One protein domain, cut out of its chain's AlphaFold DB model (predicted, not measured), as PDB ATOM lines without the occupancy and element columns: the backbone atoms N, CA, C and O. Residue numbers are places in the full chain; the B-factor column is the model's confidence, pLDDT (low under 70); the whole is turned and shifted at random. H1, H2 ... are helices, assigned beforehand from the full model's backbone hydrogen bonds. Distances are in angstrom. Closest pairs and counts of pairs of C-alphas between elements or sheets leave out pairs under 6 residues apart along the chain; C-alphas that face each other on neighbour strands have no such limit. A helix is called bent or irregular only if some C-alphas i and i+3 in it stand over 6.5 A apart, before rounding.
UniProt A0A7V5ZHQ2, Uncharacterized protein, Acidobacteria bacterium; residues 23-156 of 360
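AT A GLANCE: This is residues 23 to 156 of the 360 residues of an uncharacterized protein of Acidobacteria bacterium (UniProt A0A7V5ZHQ2). The longest helix, H2, crosses one side of a core of three helices, H4, H5 and H6, which run up and down with their centres in a triangle. H7 packs on H5, away from H2; H3 packs on H4 and H5, and the short H1 packs on H2 and H4. The printed part has 134 residues, with seven named helices, H1 to H7 in order, and no named strand; the class is all helix. It is compact, with a radius of gyration of the C-alphas of 13.9 A, and spans 43 by 37 by 28 A.

IN THESE COORDINATES: H2, residues 38 to 59, is 31.0 A long from its first C-alpha at (266.452, 359.496, 158.449) to its last at (266.491, 355.313, 189.187). H1 is residues 23 to 26, and H3 is residues 63 to 71. H4, residues 77 to 90, measures 20.9 A; H5, residues 93 to 103, 16.0 A; and H6, residues 108 to 121, 19.5 A. H5 is irregular, but only just: C-alphas 94 and 97 are 6.9 A apart. H7, residues 138 to 153, is 21.9 A long and ends with C-alpha 153 at (267.072, 380.755, 183.135).

HOW THE PARTS SIT: H2 touches H4, the hub, with residues 48 to 57 alone, about perpendicular at 79 degrees; the closest C-alphas, of Gly 53 and Gly 86, are 4.5 A apart. H1 touches H2, closest at the C-alphas of Ala 23 and Ile 48, 5.7 A, where H2 takes part with residues 44 to 52 alone. H4, H5 and H6 form an up and down bundle, each running against the one before. H4 and H6 touch at a shallow tilt of 8 degrees, the same way, with the C-alphas of Ala 88 and Leu 121 closest at 4.1 A. H5 and H6, a helical hairpin, touch at a shallow tilt of 26 degrees, closest at the C-alphas of Leu 103 and Arg 111, 4.6 A. H3 touches H5, closest at the C-alphas of Ala 67 and Met 95, 5.7 A. H7 touches H5 at a shallow tilt of 16 degrees, opposite ways, closest at the C-alphas of Ala 100 and Ala 143, 4.4 A. H2 and H7 are apart. Every O i to N i+4 pair is within hydrogen-bond range in H2, H3, H6 and H7; H4 has 7 of 10 and H5 5 of 7, and H1 is too short for such a pair.

THE WHOLE: The two C-alphas farthest apart, of Val 36 and Arg 155, are 43.5 A apart. The printed part has no cut. The links H1 to H2 and H6 to H7 are long, with 11 and 16 residues. Mean pLDDT of the printed part is 89.2; residues 58 to 59 are under 70.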
ATOM      1  N   ALA A  23     271.925 351.426 174.483       83.25
ATOM      2  CA  ALA A  23     271.496 352.430 173.508       83.25
ATOM      3  C   ALA A  23     272.417 353.670 173.501       83.25
ATOM      4  O   ALA A  23     272.749 354.193 172.439       83.25
ATOM      5  N   VAL A  24     272.916 354.097 174.672       86.25
ATOM      6  CA  VAL A  24     273.883 355.206 174.792       86.25
ATOM      7  C   VAL A  24     275.228 354.826 174.186       86.25
ATOM      8  O   VAL A  24     275.838 355.634 173.489       86.25
ATOM      9  N   ARG A  25     275.699 353.596 174.420       87.69
ATOM     10  CA  ARG A  25     276.989 353.122 173.886       87.69
ATOM     11  C   ARG A  25     277.016 353.102 172.362       87.69
ATOM     12  O   ARG A  25     278.053 353.377 171.774       87.69
ATOM     13  N   ARG A  26     275.875 352.801 171.743       88.00
ATOM     14  CA  ARG A  26     275.718 352.746 170.285       88.00
ATOM     15  C   ARG A  26     275.512 354.119 169.649       88.00
ATOM     16  O   ARG A  26     275.743 354.260 168.459       88.00
ATOM     17  N   PHE A  27     275.132 355.143 170.411       90.56
ATOM     18  CA  PHE A  27     275.019 356.507 169.893       90.56
ATOM     19  C   PHE A  27     276.376 357.029 169.372       90.56
ATOM     20  O   PHE A  27     277.375 356.870 170.078       90.56
ATOM     21  N   PRO A  28     276.448 357.720 168.217       88.38
ATOM     22  CA  PRO A  28     275.353 358.122 167.324       88.38
ATOM     23  C   PRO A  28     275.104 357.141 166.160       88.38
ATOM     24  O   PRO A  28     274.466 357.517 165.179       88.38
ATOM     25  N   ASP A  29     275.645 355.922 166.211       88.81
ATOM     26  CA  ASP A  29     275.542 354.955 165.119       88.81
ATOM     27  C   ASP A  29     274.132 354.360 165.021       88.81
ATOM     28  O   ASP A  29     273.786 353.384 165.685       88.81
ATOM     29  N   ALA A  30     273.328 354.919 164.120       86.81
ATOM     30  CA  ALA A  30     271.970 354.459 163.873       86.81
ATOM     31  C   ALA A  30     271.899 353.060 163.223       86.81
ATOM     32  O   ALA A  30     270.803 352.514 163.130       86.81
ATOM     33  N   SER A  31     273.007 352.449 162.774       87.50
ATOM     34  CA  SER A  31     273.006 351.175 162.026       87.50
ATOM     35  C   SER A  31     272.349 349.999 162.763       87.50
ATOM     36  O   SER A  31     271.851 349.078 162.115       87.50
ATOM     37  N   TYR A  32     272.278 350.065 164.093       86.19
ATOM     38  CA  TYR A  32     271.665 349.052 164.952       86.19
ATOM     39  C   TYR A  32     270.133 349.122 165.036       86.19
ATOM     40  O   TYR A  32     269.525 348.235 165.635       86.19
ATOM     41  N   TRP A  33     269.505 350.149 164.457       88.62
ATOM     42  CA  TRP A  33     268.059 350.358 164.510       88.62
ATOM     43  C   TRP A  33     267.360 349.986 163.195       88.62
ATOM     44  O   TRP A  33     267.939 350.135 162.113       88.62
ATOM     45  N   PRO A  34     266.102 349.506 163.246       85.81
ATOM     46  CA  PRO A  34     265.335 349.205 162.042       85.81
ATOM     47  C   PRO A  34     264.997 350.484 161.255       85.81
ATOM     48  O   PRO A  34     264.880 351.570 161.821       85.81
ATOM     49  N   GLY A  35     264.795 350.346 159.941       87.81
ATOM     50  CA  GLY A  35     264.452 351.447 159.028       87.81
ATOM     51  C   GLY A  35     265.579 351.810 158.057       87.81
ATOM     52  O   GLY A  35     266.602 351.125 157.988       87.81
ATOM     53  N   VAL A  36     265.396 352.886 157.287       83.31
ATOM     54  CA  VAL A  36     266.365 353.389 156.294       83.31
ATOM     55  C   VAL A  36     266.540 354.905 156.405       83.31
ATOM     56  O   VAL A  36     265.584 355.618 156.706       83.31
ATOM     57  N   GLY A  37     267.761 355.397 156.165       84.94
ATOM     58  CA  GLY A  37     268.077 356.831 156.190       84.94
ATOM     59  C   GLY A  37     267.616 357.526 157.478       84.94
ATOM     60  O   GLY A  37     267.808 356.994 158.571       84.94
ATOM     61  N   GLN A  38     266.946 358.672 157.334       84.81
ATOM     62  CA  GLN A  38     266.452 359.496 158.449       84.81
ATOM     63  C   GLN A  38     265.475 358.761 159.381       84.81
ATOM     64  O   GLN A  38     265.474 359.002 160.588       84.81
ATOM     65  N   GLN A  39     264.679 357.812 158.867       87.00
ATOM     66  CA  GLN A  39     263.786 357.008 159.712       87.00
ATOM     67  C   GLN A  39     264.583 356.196 160.740       87.00
ATOM     68  O   GLN A  39     264.149 356.018 161.876       87.00
ATOM     69  N   ARG A  40     265.770 355.720 160.350       90.25
ATOM     70  CA  ARG A  40     266.643 354.945 161.228       90.25
ATOM     71  C   ARG A  40     267.193 355.804 162.368       90.25
ATOM     72  O   ARG A  40     267.130 355.385 163.521       90.25
ATOM     73  N   THR A  41     267.664 357.014 162.061       88.62
ATOM     74  CA  THR A  41     268.104 357.987 163.074       88.62
ATOM     75  C   THR A  41     266.956 358.341 164.022       88.62
ATOM     76  O   THR A  41     267.140 358.330 165.237       88.62
ATOM     77  N   ALA A  42     265.757 358.591 163.491       87.44
ATOM     78  CA  ALA A  42     264.583 358.901 164.303       87.44
ATOM     79  C   ALA A  42     264.234 357.761 165.277       87.44
ATOM     80  O   ALA A  42     263.989 358.019 166.454       87.44
ATOM     81  N   ASN A  43     264.284 356.505 164.818       89.75
ATOM     82  CA  ASN A  43     264.051 355.333 165.664       89.75
ATOM     83  C   ASN A  43     265.104 355.203 166.775       89.75
ATOM     84  O   ASN A  43     264.739 354.982 167.929       89.75
ATOM     85  N   MET A  44     266.387 355.401 166.449       91.56
ATOM     86  CA  MET A  44     267.470 355.426 167.438       91.56
ATOM     87  C   MET A  44     267.218 356.486 168.511       91.56
ATOM     88  O   MET A  44     267.264 356.197 169.705       91.56
ATOM     89  N   LEU A  45     266.944 357.721 168.093       91.25
ATOM     90  CA  LEU A  45     266.724 358.841 169.001       91.25
ATOM     91  C   LEU A  45     265.481 358.639 169.873       91.25
ATOM     92  O   LEU A  45     265.529 358.930 171.067       91.25
ATOM     93  N   ALA A  46     264.403 358.088 169.313       88.69
ATOM     94  CA  ALA A  46     263.198 357.746 170.061       88.69
ATOM     95  C   ALA A  46     263.458 356.655 171.112       88.69
ATOM     96  O   ALA A  46     263.004 356.786 172.248       88.69
ATOM     97  N   GLU A  47     264.210 355.603 170.770       88.69
ATOM     98  CA  GLU A  47     264.564 354.544 171.720       88.69
ATOM     99  C   GLU A  47     265.487 355.056 172.825       88.69
ATOM    100  O   GLU A  47     265.210 354.815 173.995       88.69
ATOM    101  N   ILE A  48     266.525 355.822 172.476       89.81
ATOM    102  CA  ILE A  48     267.416 356.456 173.455       89.81
ATOM    103  C   ILE A  48     266.607 357.334 174.405       89.81
ATOM    104  O   ILE A  48     266.741 357.197 175.619       89.81
ATOM    105  N   ARG A  49     265.752 358.216 173.878       87.88
ATOM    106  CA  ARG A  49     264.931 359.100 174.707       87.88
ATOM    107  C   ARG A  49     264.023 358.298 175.637       87.88
ATOM    108  O   ARG A  49     263.969 358.572 176.832       87.88
ATOM    109  N   ARG A  50     263.363 357.265 175.106       84.38
ATOM    110  CA  ARG A  50     262.497 356.370 175.879       84.38
ATOM    111  C   ARG A  50     263.270 355.653 176.981       84.38
ATOM    112  O   ARG A  50     262.841 355.704 178.123       84.38
ATOM    113  N   ASP A  51     264.385 355.002 176.671       83.25
ATOM    114  CA  ASP A  51     265.074 354.126 177.620       83.25
ATOM    115  C   ASP A  51     265.934 354.916 178.604       83.25
ATOM    116  O   ASP A  51     265.792 354.750 179.814       83.25
ATOM    117  N   VAL A  52     266.779 355.821 178.114       80.62
ATOM    118  CA  VAL A  52     267.675 356.632 178.953       80.62
ATOM    119  C   VAL A  52     266.864 357.605 179.795       80.62
ATOM    120  O   VAL A  52     267.082 357.703 180.999       80.62
ATOM    121  N   GLY A  53     265.905 358.296 179.181       73.00
ATOM    122  CA  GLY A  53     265.068 359.278 179.858       73.00
ATOM    123  C   GLY A  53     264.150 358.654 180.910       73.00
ATOM    124  O   GLY A  53     264.095 359.116 182.051       73.00
ATOM    125  N   SER A  54     263.507 357.525 180.581       71.25
ATOM    126  CA  SER A  54     262.764 356.720 181.557       71.25
ATOM    127  C   SER A  54     263.676 356.311 182.711       71.25
ATOM    128  O   SER A  54     263.415 356.666 183.856       71.25
ATOM    129  N   GLN A  55     264.789 355.634 182.441       73.75
ATOM    130  CA  GLN A  55     265.659 355.115 183.497       73.75
ATOM    131  C   GLN A  55     266.274 356.224 184.364       73.75
ATOM    132  O   GLN A  55     266.376 356.063 185.583       73.75
ATOM    133  N   MET A  56     266.616 357.373 183.772       76.88
ATOM    134  CA  MET A  56     267.092 358.541 184.512       76.88
ATOM    135  C   MET A  56     266.015 359.082 185.463       76.88
ATOM    136  O   MET A  56     266.328 359.407 186.607       76.88
ATOM    137  N   ARG A  57     264.746 359.105 185.039       70.50
ATOM    138  CA  ARG A  57     263.615 359.470 185.905       70.50
ATOM    139  C   ARG A  57     263.262 358.406 186.945       70.50
ATOM    140  O   ARG A  57     262.756 358.778 187.993       70.50
ATOM    141  N   TRP A  58     263.484 357.118 186.676       65.62
ATOM    142  CA  TRP A  58     263.089 356.020 187.579       65.62
ATOM    143  C   TRP A  58     264.119 355.679 188.656       65.62
ATOM    144  O   TRP A  58     263.755 355.235 189.744       65.62
ATOM    145  N   ALA A  59     265.405 355.781 188.327       68.31
ATOM    146  CA  ALA A  59     266.491 355.313 189.187       68.31
ATOM    147  C   ALA A  59     267.742 356.203 189.117       68.31
ATOM    148  O   ALA A  59     268.722 355.952 189.822       68.31
ATOM    149  N   GLY A  60     267.728 357.226 188.261       72.06
ATOM    150  CA  GLY A  60     268.851 358.126 188.063       72.06
ATOM    151  C   GLY A  60     268.956 359.220 189.131       72.06
ATOM    152  O   GLY A  60     268.004 359.511 189.863       72.06
ATOM    153  N   PRO A  61     270.134 359.853 189.244       81.88
ATOM    154  CA  PRO A  61     270.293 361.057 190.047       81.88
ATOM    155  C   PRO A  61     269.507 362.230 189.443       81.88
ATOM    156  O   PRO A  61     269.385 362.354 188.227       81.88
ATOM    157  N   GLY A  62     269.006 363.120 190.305       82.62
ATOM    158  CA  GLY A  62     268.289 364.322 189.871       82.62
ATOM    159  C   GLY A  62     269.185 365.344 189.146       82.62
ATOM    160  O   GLY A  62     270.417 365.254 189.219       82.62
ATOM    161  N   PRO A  63     268.596 366.367 188.504       87.31
ATOM    162  CA  PRO A  63     269.316 367.303 187.635       87.31
ATOM    163  C   PRO A  63     270.443 368.062 188.349       87.31
ATOM    164  O   PRO A  63     271.544 368.165 187.815       87.31
ATOM    165  N   GLN A  64     270.262 368.490 189.604       86.56
ATOM    166  CA  GLN A  64     271.334 369.170 190.349       86.56
ATOM    167  C   GLN A  64     272.510 368.232 190.662       86.56
ATOM    168  O   GLN A  64     273.666 368.656 190.681       86.56
ATOM    169  N   GLN A  65     272.236 366.945 190.894       88.00
ATOM    170  CA  GLN A  65     273.275 365.939 191.123       88.00
ATOM    171  C   GLN A  65     274.014 365.612 189.822       88.00
ATOM    172  O   GLN A  65     275.235 365.459 189.841       88.00
ATOM    173  N   LEU A  66     273.302 365.544 188.695       90.19
ATOM    174  CA  LEU A  66     273.889 365.399 187.362       90.19
ATOM    175  C   LEU A  66     274.795 366.589 187.020       90.19
ATOM    176  O   LEU A  66     275.950 366.385 186.645       90.19
ATOM    177  N   ALA A  67     274.320 367.817 187.239       90.25
ATOM    178  CA  ALA A  67     275.101 369.036 187.049       90.25
ATOM    179  C   ALA A  67     276.354 369.062 187.945       90.25
ATOM    180  O   ALA A  67     277.448 369.379 187.480       90.25
ATOM    181  N   ALA A  68     276.233 368.651 189.213       89.50
ATOM    182  CA  ALA A  68     277.373 368.549 190.124       89.50
ATOM    183  C   ALA A  68     278.391 367.483 189.678       89.50
ATOM    184  O   ALA A  68     279.600 367.717 189.736       89.50
ATOM    185  N   ARG A  69     277.924 366.323 189.197       91.25
ATOM    186  CA  ARG A  69     278.788 365.270 188.634       91.25
ATOM    187  C   ARG A  69     279.522 365.753 187.385       91.25
ATOM    188  O   ARG A  69     280.714 365.482 187.253       91.25
ATOM    189  N   TRP A  70     278.839 366.493 186.512       94.44
ATOM    190  CA  TRP A  70     279.457 367.129 185.350       94.44
ATOM    191  C   TRP A  70     280.554 368.112 185.765       94.44
ATOM    192  O   TRP A  70     281.691 367.999 185.311       94.44
ATOM    193  N   ALA A  71     280.239 369.024 186.688       93.44
ATOM    194  CA  ALA A  71     281.178 370.024 187.195       93.44
ATOM    195  C   ALA A  71     282.411 369.405 187.879       93.44
ATOM    196  O   ALA A  71     283.488 369.995 187.857       93.44
ATOM    197  N   ALA A  72     282.285 368.201 188.445       92.44
ATOM    198  CA  ALA A  72     283.408 367.480 189.036       92.44
ATOM    199  C   ALA A  72     284.443 366.984 188.005       92.44
ATOM    200  O   ALA A  72     285.526 366.569 188.412       92.44
ATOM    201  N   GLY A  73     284.125 366.976 186.703       90.56
ATOM    202  CA  GLY A  73     285.079 366.714 185.617       90.56
ATOM    203  C   GLY A  73     285.618 365.280 185.522       90.56
ATOM    204  O   GLY A  73     286.560 365.035 184.776       90.56
ATOM    205  N   ARG A  74     285.043 364.325 186.263       90.12
ATOM    206  CA  ARG A  74     285.527 362.930 186.371       90.12
ATOM    207  C   ARG A  74     284.710 361.914 185.562       90.12
ATOM    208  O   ARG A  74     284.783 360.722 185.834       90.12
ATOM    209  N   LEU A  75     283.910 362.382 184.607       93.25
ATOM    210  CA  LEU A  75     283.023 361.540 183.806       93.25
ATOM    211  C   LEU A  75     283.739 360.974 182.580       93.25
ATOM    212  O   LEU A  75     284.412 361.709 181.850       93.25
ATOM    213  N   SER A  76     283.525 359.688 182.318       93.00
ATOM    214  CA  SER A  76     283.876 359.067 181.039       93.00
ATOM    215  C   SER A  76     283.030 359.630 179.886       93.00
ATOM    216  O   SER A  76     281.989 360.251 180.105       93.00
ATOM    217  N   SER A  77     283.465 359.410 178.640       93.31
ATOM    218  CA  SER A  77     282.725 359.841 177.439       93.31
ATOM    219  C   SER A  77     281.288 359.307 177.428       93.31
ATOM    220  O   SER A  77     280.339 360.063 177.236       93.31
ATOM    221  N   ASP A  78     281.120 358.020 177.733       92.94
ATOM    222  CA  ASP A  78     279.811 357.370 177.812       92.94
ATOM    223  C   ASP A  78     278.914 357.985 178.890       92.94
ATOM    224  O   ASP A  78     277.734 358.233 178.648       92.94
ATOM    225  N   GLU A  79     279.470 358.282 180.066       92.81
ATOM    226  CA  GLU A  79     278.716 358.938 181.133       92.81
ATOM    227  C   GLU A  79     278.323 360.364 180.739       92.81
ATOM    228  O   GLU A  79     277.187 360.759 180.979       92.81
ATOM    229  N   LYS A  80     279.205 361.129 180.078       95.50
ATOM    230  CA  LYS A  80     278.856 362.460 179.550       95.50
ATOM    231  C   LYS A  80     277.665 362.373 178.594       95.50
ATOM    232  O   LYS A  80     276.721 363.142 178.742       95.50
ATOM    233  N   VAL A  81     277.684 361.431 177.649       95.06
ATOM    234  CA  VAL A  81     276.579 361.223 176.696       95.06
ATOM    235  C   VAL A  81     275.294 360.822 177.429       95.06
ATOM    236  O   VAL A  81     274.242 361.401 177.160       95.06
ATOM    237  N   ALA A  82     275.370 359.901 178.395       92.25
ATOM    238  CA  ALA A  82     274.217 359.487 179.196       92.25
ATOM    239  C   ALA A  82     273.590 360.664 179.963       92.25
ATOM    240  O   ALA A  82     272.368 360.802 179.977       92.25
ATOM    241  N   ILE A  83     274.413 361.537 180.561       93.69
ATOM    242  CA  ILE A  83     273.937 362.749 181.239       93.69
ATOM    243  C   ILE A  83     273.253 363.701 180.255       93.69
ATOM    244  O   ILE A  83     272.176 364.203 180.557       93.69
ATOM    245  N   LEU A  84     273.865 363.974 179.100       95.88
ATOM    246  CA  LEU A  84     273.345 364.958 178.145       95.88
ATOM    247  C   LEU A  84     272.026 364.501 177.510       95.88
ATOM    248  O   LEU A  84     271.133 365.318 177.313       95.88
ATOM    249  N   LEU A  85     271.882 363.209 177.220       93.94
ATOM    250  CA  LEU A  85     270.668 362.662 176.610       93.94
ATOM    251  C   LEU A  85     269.579 362.370 177.653       93.94
ATOM    252  O   LEU A  85     268.417 362.678 177.419       93.94
ATOM    253  N   GLY A  86     269.942 361.820 178.816       89.94
ATOM    254  CA  GLY A  86     268.989 361.470 179.874       89.94
ATOM    255  C   GLY A  86     268.582 362.636 180.769       89.94
ATOM    256  O   GLY A  86     267.451 362.688 181.237       89.94
ATOM    257  N   GLY A  87     269.482 363.593 181.007       89.06
ATOM    258  CA  GLY A  87     269.208 364.771 181.834       89.06
ATOM    259  C   GLY A  87     268.203 365.740 181.207       89.06
ATOM    260  O   GLY A  87     267.578 366.519 181.925       89.06
ATOM    261  N   ALA A  88     268.011 365.657 179.888       92.25
ATOM    262  CA  ALA A  88     267.042 366.450 179.142       92.25
ATOM    263  C   ALA A  88     265.598 366.221 179.614       92.25
ATOM    264  O   ALA A  88     264.810 367.159 179.658       92.25
ATOM    265  N   ASP A  89     265.280 364.995 180.039       87.31
ATOM    266  CA  ASP A  89     263.937 364.581 180.459       87.31
ATOM    267  C   ASP A  89     263.470 365.216 181.781       87.31
ATOM    268  O   ASP A  89     262.304 365.065 182.154       87.31
ATOM    269  N   PHE A  90     264.361 365.914 182.497       86.38
ATOM    270  CA  PHE A  90     263.994 366.732 183.654       86.38
ATOM    271  C   PHE A  90     263.540 368.144 183.275       86.38
ATOM    272  O   PHE A  90     262.968 368.820 184.125       86.38
ATOM    273  N   HIS A  91     263.843 368.618 182.058       91.38
ATOM    274  CA  HIS A  91     263.609 370.003 181.624       91.38
ATOM    275  C   HIS A  91     264.129 371.059 182.623       91.38
ATOM    276  O   HIS A  91     263.581 372.152 182.757       91.38
ATOM    277  N   ASP A  92     265.204 370.732 183.352       91.12
ATOM    278  CA  ASP A  92     265.737 371.564 184.428       91.12
ATOM    279  C   ASP A  92     266.882 372.460 183.912       91.12
ATOM    280  O   ASP A  92     267.897 371.958 183.409       91.12
ATOM    281  N   PRO A  93     266.779 373.795 184.057       93.19
ATOM    282  CA  PRO A  93     267.771 374.726 183.526       93.19
ATOM    283  C   PRO A  93     269.152 374.618 184.187       93.19
ATOM    284  O   PRO A  93     270.131 375.106 183.617       93.19
ATOM    285  N   SER A  94     269.283 373.958 185.345       92.25
ATOM    286  CA  SER A  94     270.589 373.693 185.972       92.25
ATOM    287  C   SER A  94     271.513 372.827 185.109       92.25
ATOM    288  O   SER A  94     272.725 372.828 185.326       92.25
ATOM    289  N   MET A  95     270.968 372.145 184.097       95.12
ATOM    290  CA  MET A  95     271.732 371.366 183.125       95.12
ATOM    291  C   MET A  95     272.351 372.217 182.004       95.12
ATOM    292  O   MET A  95     273.320 371.782 181.383       95.12
ATOM    293  N   LEU A  96     271.853 373.434 181.743       96.75
ATOM    294  CA  LEU A  96     272.323 374.289 180.639       96.75
ATOM    295  C   LEU A  96     273.847 374.538 180.643       96.75
ATOM    296  O   LEU A  96     274.456 374.441 179.575       96.75
ATOM    297  N   PRO A  97     274.517 374.772 181.793       96.69
ATOM    298  CA  PRO A  97     275.976 374.888 181.825       96.69
ATOM    299  C   PRO A  97     276.708 373.625 181.345       96.69
ATOM    300  O   PRO A  97     277.752 373.732 180.701       96.69
ATOM    301  N   ALA A  98     276.165 372.433 181.620       96.94
ATOM    302  CA  ALA A  98     276.741 371.179 181.144       96.94
ATOM    303  C   ALA A  98     276.642 371.070 179.616       96.94
ATOM    304  O   ALA A  98     277.634 370.745 178.966       96.94
ATOM    305  N   TYR A  99     275.492 371.432 179.035       97.81
ATOM    306  CA  TYR A  99     275.313 371.487 177.580       97.81
ATOM    307  C   TYR A  99     276.272 372.482 176.914       97.81
ATOM    308  O   TYR A  99     276.936 372.128 175.942       97.81
ATOM    309  N   ALA A 100     276.416 373.695 177.462       97.25
ATOM    310  CA  ALA A 100     277.361 374.687 176.941       97.25
ATOM    311  C   ALA A 100     278.811 374.174 176.951       97.25
ATOM    312  O   ALA A 100     279.523 374.290 175.954       97.25
ATOM    313  N   ALA A 101     279.243 373.560 178.058       96.94
ATOM    314  CA  ALA A 101     280.575 372.969 178.165       96.94
ATOM    315  C   ALA A 101     280.769 371.797 177.186       96.94
ATOM    316  O   ALA A 101     281.819 371.677 176.557       96.94
ATOM    317  N   ALA A 102     279.752 370.948 177.028       97.19
ATOM    318  CA  ALA A 102     279.784 369.796 176.137       97.19
ATOM    319  C   ALA A 102     279.883 370.185 174.656       97.19
ATOM    320  O   ALA A 102     280.603 369.529 173.906       97.19
ATOM    321  N   LEU A 103     279.232 371.277 174.245       96.38
ATOM    322  CA  LEU A 103     279.323 371.821 172.884       96.38
ATOM    323  C   LEU A 103     280.741 372.306 172.530       96.38
ATOM    324  O   LEU A 103     281.100 372.319 171.354       96.38
ATOM    325  N   ARG A 104     281.571 372.631 173.531       94.94
ATOM    326  CA  ARG A 104     283.001 372.951 173.360       94.94
ATOM    327  C   ARG A 104     283.935 371.752 173.530       94.94
ATOM    328  O   ARG A 104     285.153 371.913 173.499       94.94
ATOM    329  N   SER A 105     283.392 370.558 173.749       93.75
ATOM    330  CA  SER A 105     284.203 369.353 173.902       93.75
ATOM    331  C   SER A 105     284.987 369.053 172.623       93.75
ATOM    332  O   SER A 105     284.453 369.155 171.520       93.75
ATOM    333  N   GLY A 106     286.230 368.583 172.764       91.12
ATOM    334  CA  GLY A 106     286.982 368.013 171.640       91.12
ATOM    335  C   GLY A 106     286.373 366.704 171.111       91.12
ATOM    336  O   GLY A 106     286.642 366.296 169.986       91.12
ATOM    337  N   GLU A 107     285.509 366.054 171.893       93.56
ATOM    338  CA  GLU A 107     284.842 364.805 171.524       93.56
ATOM    339  C   GLU A 107     283.571 365.097 170.702       93.56
ATOM    340  O   GLU A 107     282.576 365.595 171.233       93.56
ATOM    341  N   HIS A 108     283.570 364.774 169.402       92.94
ATOM    342  CA  HIS A 108     282.422 365.023 168.506       92.94
ATOM    343  C   HIS A 108     281.130 364.342 168.977       92.94
ATOM    344  O   HIS A 108     280.089 364.993 169.036       92.94
ATOM    345  N   ARG A 109     281.218 363.091 169.442       93.56
ATOM    346  CA  ARG A 109     280.085 362.354 170.022       93.56
ATOM    347  C   ARG A 109     279.435 363.091 171.199       93.56
ATOM    348  O   ARG A 109     278.213 363.124 171.309       93.56
ATOM    349  N   VAL A 110     280.239 363.725 172.055       95.62
ATOM    350  CA  VAL A 110     279.739 364.527 173.185       95.62
ATOM    351  C   VAL A 110     279.053 365.801 172.684       95.62
ATOM    352  O   VAL A 110     278.000 366.157 173.205       95.62
ATOM    353  N   ARG A 111     279.588 366.455 171.645       95.31
ATOM    354  CA  ARG A 111     278.954 367.634 171.024       95.31
ATOM    355  C   ARG A 111     277.603 367.300 170.387       95.31
ATOM    356  O   ARG A 111     276.638 368.029 170.604       95.31
ATOM    357  N   GLN A 112     277.506 366.179 169.669       94.38
ATOM    358  CA  GLN A 112     276.241 365.700 169.097       94.38
ATOM    359  C   GLN A 112     275.210 365.406 170.192       94.38
ATOM    360  O   GLN A 112     274.079 365.885 170.116       94.38
ATOM    361  N   ALA A 113     275.615 364.680 171.239       95.31
ATOM    362  CA  ALA A 113     274.751 364.392 172.379       95.31
ATOM    363  C   ALA A 113     274.276 365.672 173.082       95.31
ATOM    364  O   ALA A 113     273.119 365.764 173.481       95.31
ATOM    365  N   ALA A 114     275.151 366.676 173.197       96.69
ATOM    366  CA  ALA A 114     274.813 367.957 173.798       96.69
ATOM    367  C   ALA A 114     273.752 368.710 172.997       96.69
ATOM    368  O   ALA A 114     272.805 369.219 173.583       96.69
ATOM    369  N   LEU A 115     273.880 368.774 171.672       95.31
ATOM    370  CA  LEU A 115     272.902 369.481 170.849       95.31
ATOM    371  C   LEU A 115     271.546 368.773 170.850       95.31
ATOM    372  O   LEU A 115     270.522 369.414 171.060       95.31
ATOM    373  N   ILE A 116     271.536 367.453 170.682       94.94
ATOM    374  CA  ILE A 116     270.304 366.653 170.714       94.94
ATOM    375  C   ILE A 116     269.624 366.764 172.078       94.94
ATOM    376  O   ILE A 116     268.437 367.074 172.157       94.94
ATOM    377  N   GLY A 117     270.389 366.571 173.153       95.62
ATOM    378  CA  GLY A 117     269.882 366.683 174.511       95.62
ATOM    379  C   GLY A 117     269.408 368.095 174.855       95.62
ATOM    380  O   GLY A 117     268.409 368.234 175.547       95.62
ATOM    381  N   LEU A 118     270.053 369.145 174.334       96.81
ATOM    382  CA  LEU A 118     269.590 370.526 174.491       96.81
ATOM    383  C   LEU A 118     268.228 370.735 173.824       96.81
ATOM    384  O   LEU A 118     267.348 371.327 174.439       96.81
ATOM    385  N   HIS A 119     268.042 370.247 172.594       95.50
ATOM    386  CA  HIS A 119     266.742 370.324 171.923       95.50
ATOM    387  C   HIS A 119     265.662 369.641 172.768       95.50
ATOM    388  O   HIS A 119     264.645 370.256 173.068       95.50
ATOM    389  N   TRP A 120     265.922 368.427 173.261       95.25
ATOM    390  CA  TRP A 120     264.989 367.740 174.155       95.25
ATOM    391  C   TRP A 120     264.744 368.491 175.466       95.25
ATOM    392  O   TRP A 120     263.594 368.625 175.867       95.25
ATOM    393  N   LEU A 121     265.785 369.040 176.104       95.75
ATOM    394  CA  LEU A 121     265.664 369.833 177.333       95.75
ATOM    395  C   LEU A 121     264.708 371.014 177.124       95.75
ATOM    396  O   LEU A 121     263.919 371.334 178.010       95.75
ATOM    397  N   LEU A 122     264.765 371.639 175.947       96.06
ATOM    398  CA  LEU A 122     263.927 372.773 175.574       96.06
ATOM    399  C   LEU A 122     262.548 372.375 175.034       96.06
ATOM    400  O   LEU A 122     261.748 373.266 174.769       96.06
ATOM    401  N   GLY A 123     262.250 371.080 174.898       94.19
ATOM    402  CA  GLY A 123     260.990 370.586 174.338       94.19
ATOM    403  C   GLY A 123     260.917 370.647 172.812       94.19
ATOM    404  O   GLY A 123     259.835 370.626 172.234       94.19
ATOM    405  N   GLU A 124     262.062 370.756 172.147       93.94
ATOM    406  CA  GLU A 124     262.168 370.851 170.698       93.94
ATOM    407  C   GLU A 124     262.450 369.484 170.053       93.94
ATOM    408  O   GLU A 124     263.110 368.623 170.650       93.94
ATOM    409  N   PRO A 125     262.025 369.281 168.791       89.38
ATOM    410  CA  PRO A 125     262.498 368.149 168.009       89.38
ATOM    411  C   PRO A 125     264.019 368.238 167.845       89.38
ATOM    412  O   PRO A 125     264.566 369.302 167.540       89.38
ATOM    413  N   ALA A 126     264.701 367.115 168.058       89.19
ATOM    414  CA  ALA A 126     266.143 367.040 167.878       89.19
ATOM    415  C   ALA A 126     266.520 367.009 166.386       89.19
ATOM    416  O   ALA A 126     265.801 366.396 165.591       89.19
ATOM    417  N   PRO A 127     267.652 367.627 166.004       86.25
ATOM    418  CA  PRO A 127     268.208 367.488 164.662       86.25
ATOM    419  C   PRO A 127     268.716 366.058 164.411       86.25
ATOM    420  O   PRO A 127     268.992 365.312 165.355       86.25
ATOM    421  N   ASP A 128     268.892 365.688 163.138       82.06
ATOM    422  CA  ASP A 128     269.520 364.413 162.778       82.06
ATOM    423  C   ASP A 128     270.984 364.405 163.244       82.06
ATOM    424  O   ASP A 128     271.786 365.259 162.861       82.06
ATOM    425  N   ALA A 129     271.340 363.425 164.077       76.12
ATOM    426  CA  ALA A 129     272.686 363.281 164.622       76.12
ATOM    427  C   ALA A 129     273.755 363.149 163.523       76.12
ATOM    428  O   ALA A 129     274.885 363.608 163.704       76.12
ATOM    429  N   THR A 130     273.407 362.521 162.397       73.06
ATOM    430  CA  THR A 130     274.325 362.204 161.295       73.06
ATOM    431  C   THR A 130     274.639 363.405 160.404       73.06
ATOM    432  O   THR A 130     275.680 363.425 159.752       73.06
ATOM    433  N   GLU A 131     273.799 364.441 160.433       79.19
ATOM    434  CA  GLU A 131     273.963 365.663 159.638       79.19
ATOM    435  C   GLU A 131     274.822 366.727 160.354       79.19
ATOM    436  O   GLU A 131     275.065 367.805 159.815       79.19
ATOM    437  N   LEU A 132     275.311 366.437 161.569       78.94
ATOM    438  CA  LEU A 132     276.058 367.381 162.405       78.94
ATOM    439  C   LEU A 132     277.577 367.305 162.143       78.94
ATOM    440  O   LEU A 132     278.237 366.383 162.641       78.94
ATOM    441  N   PRO A 133     278.175 368.276 161.425       79.94
ATOM    442  CA  PRO A 133     279.586 368.232 161.049       79.94
ATOM    443  C   PRO A 133     280.526 368.269 162.261       79.94
ATOM    444  O   PRO A 133     280.297 368.998 163.229       79.94
ATOM    445  N   ALA A 134     281.621 367.508 162.186       77.62
ATOM    446  CA  ALA A 134     282.605 367.414 163.265       77.62
ATOM    447  C   ALA A 134     283.305 368.747 163.553       77.62
ATOM    448  O   ALA A 134     283.423 369.140 164.713       77.62
ATOM    449  N   ASP A 135     283.672 369.488 162.513       76.31
ATOM    450  CA  ASP A 135     284.356 370.769 162.637       76.31
ATOM    451  C   ASP A 135     283.478 371.868 162.055       76.31
ATOM    452  O   ASP A 135     283.405 372.073 160.846       76.31
ATOM    453  N   SER A 136     282.767 372.561 162.941       77.50
ATOM    454  CA  SER A 136     281.914 373.678 162.565       77.50
ATOM    455  C   SER A 136     282.038 374.827 163.560       77.50
ATOM    456  O   SER A 136     281.940 374.601 164.771       77.50
ATOM    457  N   PRO A 137     282.181 376.080 163.089       78.38
ATOM    458  CA  PRO A 137     282.125 377.251 163.963       78.38
ATOM    459  C   PRO A 137     280.758 377.394 164.659       78.38
ATOM    460  O   PRO A 137     280.644 378.120 165.647       78.38
ATOM    461  N   THR A 138     279.729 376.677 164.187       86.00
ATOM    462  CA  THR A 138     278.394 376.656 164.798       86.00
ATOM    463  C   THR A 138     278.394 376.065 166.207       86.00
ATOM    464  O   THR A 138     277.550 376.461 167.004       86.00
ATOM    465  N   TRP A 139     279.347 375.192 166.562       91.44
ATOM    466  CA  TRP A 139     279.439 374.618 167.911       91.44
ATOM    467  C   TRP A 139     279.724 375.678 168.974       91.44
ATOM    468  O   TRP A 139     279.054 375.730 170.004       91.44
ATOM    469  N   GLU A 140     280.673 376.573 168.697       92.50
ATOM    470  CA  GLU A 140     281.024 377.656 169.615       92.50
ATOM    471  C   GLU A 140     279.908 378.708 169.694       92.50
ATOM    472  O   GLU A 140     279.624 379.242 170.766       92.50
ATOM    473  N   GLN A 141     279.236 378.994 168.575       90.69
ATOM    474  CA  GLN A 141     278.070 379.881 168.572       90.69
ATOM    475  C   GLN A 141     276.910 379.286 169.381       90.69
ATOM    476  O   GLN A 141     276.307 379.992 170.191       90.69
ATOM    477  N   ALA A 142     276.640 377.987 169.221       91.94
ATOM    478  CA  ALA A 142     275.640 377.271 170.003       91.94
ATOM    479  C   ALA A 142     275.989 377.288 171.497       91.94
ATOM    480  O   ALA A 142     275.134 377.620 172.311       91.94
ATOM    481  N   ALA A 143     277.250 377.031 171.864       95.88
ATOM    482  CA  ALA A 143     277.698 377.084 173.255       95.88
ATOM    483  C   ALA A 143     277.424 378.455 173.896       95.88
ATOM    484  O   ALA A 143     276.841 378.522 174.978       95.88
ATOM    485  N   ARG A 144     277.755 379.556 173.205       95.19
ATOM    486  CA  ARG A 144     277.471 380.921 173.690       95.19
ATOM    487  C   ARG A 144     275.977 381.208 173.815       95.19
ATOM    488  O   ARG A 144     275.559 381.869 174.765       95.19
ATOM    489  N   ALA A 145     275.166 380.718 172.878       93.25
ATOM    490  CA  ALA A 145     273.714 380.855 172.959       93.25
ATOM    491  C   ALA A 145     273.149 380.123 174.189       93.25
ATOM    492  O   ALA A 145     272.310 380.676 174.900       93.25
ATOM    493  N   VAL A 146     273.658 378.923 174.489       96.56
ATOM    494  CA  VAL A 146     273.275 378.155 175.685       96.56
ATOM    495  C   VAL A 146     273.717 378.852 176.970       96.56
ATOM    496  O   VAL A 146     272.963 378.862 177.937       96.56
ATOM    497  N   GLU A 147     274.891 379.482 177.005       96.50
ATOM    498  CA  GLU A 147     275.333 380.267 178.168       96.50
ATOM    499  C   GLU A 147     274.439 381.477 178.429       96.50
ATOM    500  O   GLU A 147     274.091 381.754 179.578       96.50
ATOM    501  N   LEU A 148     274.040 382.187 177.371       94.38
ATOM    502  CA  LEU A 148     273.085 383.283 177.487       94.38
ATOM    503  C   LEU A 148     271.735 382.771 178.004       94.38
ATOM    504  O   LEU A 148     271.164 383.359 178.924       94.38
ATOM    505  N   LEU A 149     271.257 381.649 177.463       95.38
ATOM    506  CA  LEU A 149     270.035 381.003 177.929       95.38
ATOM    507  C   LEU A 149     270.142 380.592 179.405       95.38
ATOM    508  O   LEU A 149     269.218 380.852 180.169       95.38
ATOM    509  N   ALA A 150     271.280 380.038 179.831       95.12
ATOM    510  CA  ALA A 150     271.540 379.673 181.221       95.12
ATOM    511  C   ALA A 150     271.461 380.888 182.156       95.12
ATOM    512  O   ALA A 150     270.865 380.800 183.225       95.12
ATOM    513  N   GLN A 151     272.008 382.038 181.748       94.38
ATOM    514  CA  GLN A 151     271.917 383.282 182.521       94.38
ATOM    515  C   GLN A 151     270.473 383.775 182.653       94.38
ATOM    516  O   GLN A 151     270.063 384.209 183.730       94.38
ATOM    517  N   VAL A 152     269.679 383.696 181.581       93.25
ATOM    518  CA  VAL A 152     268.255 384.070 181.623       93.25
ATOM    519  C   VAL A 152     267.471 383.104 182.512       93.25
ATOM    520  O   VAL A 152     266.656 383.540 183.332       93.25
ATOM    521  N   ALA A 153     267.765 381.809 182.409       92.31
ATOM    522  CA  ALA A 153     267.072 380.755 183.135       92.31
ATOM    523  C   ALA A 153     267.331 380.765 184.655       92.31
ATOM    524  O   ALA A 153     266.581 380.165 185.418       92.31
ATOM    525  N   GLN A 154     268.338 381.507 185.132       90.06
ATOM    526  CA  GLN A 154     268.531 381.765 186.569       90.06
ATOM    527  C   GLN A 154     267.412 382.612 187.185       90.06
ATOM    528  O   GLN A 154     267.218 382.589 188.397       90.06
ATOM    529  N   ARG A 155     266.717 383.413 186.370       88.81
ATOM    530  CA  ARG A 155     265.685 384.354 186.834       88.81
ATOM    531  C   ARG A 155     264.293 383.996 186.342       88.81
ATOM    532  O   ARG A 155     263.323 384.567 186.826       88.81
ATOM    533  N   ARG A 156     264.195 383.112 185.349       87.00
ATOM    534  CA  ARG A 156     262.943 382.751 184.685       87.00
ATOM    535  C   ARG A 156     262.926 381.265 184.366       87.00
ATOM    536  O   ARG A 156     263.926 380.720 183.922       87.00
TER     537      ARG A 156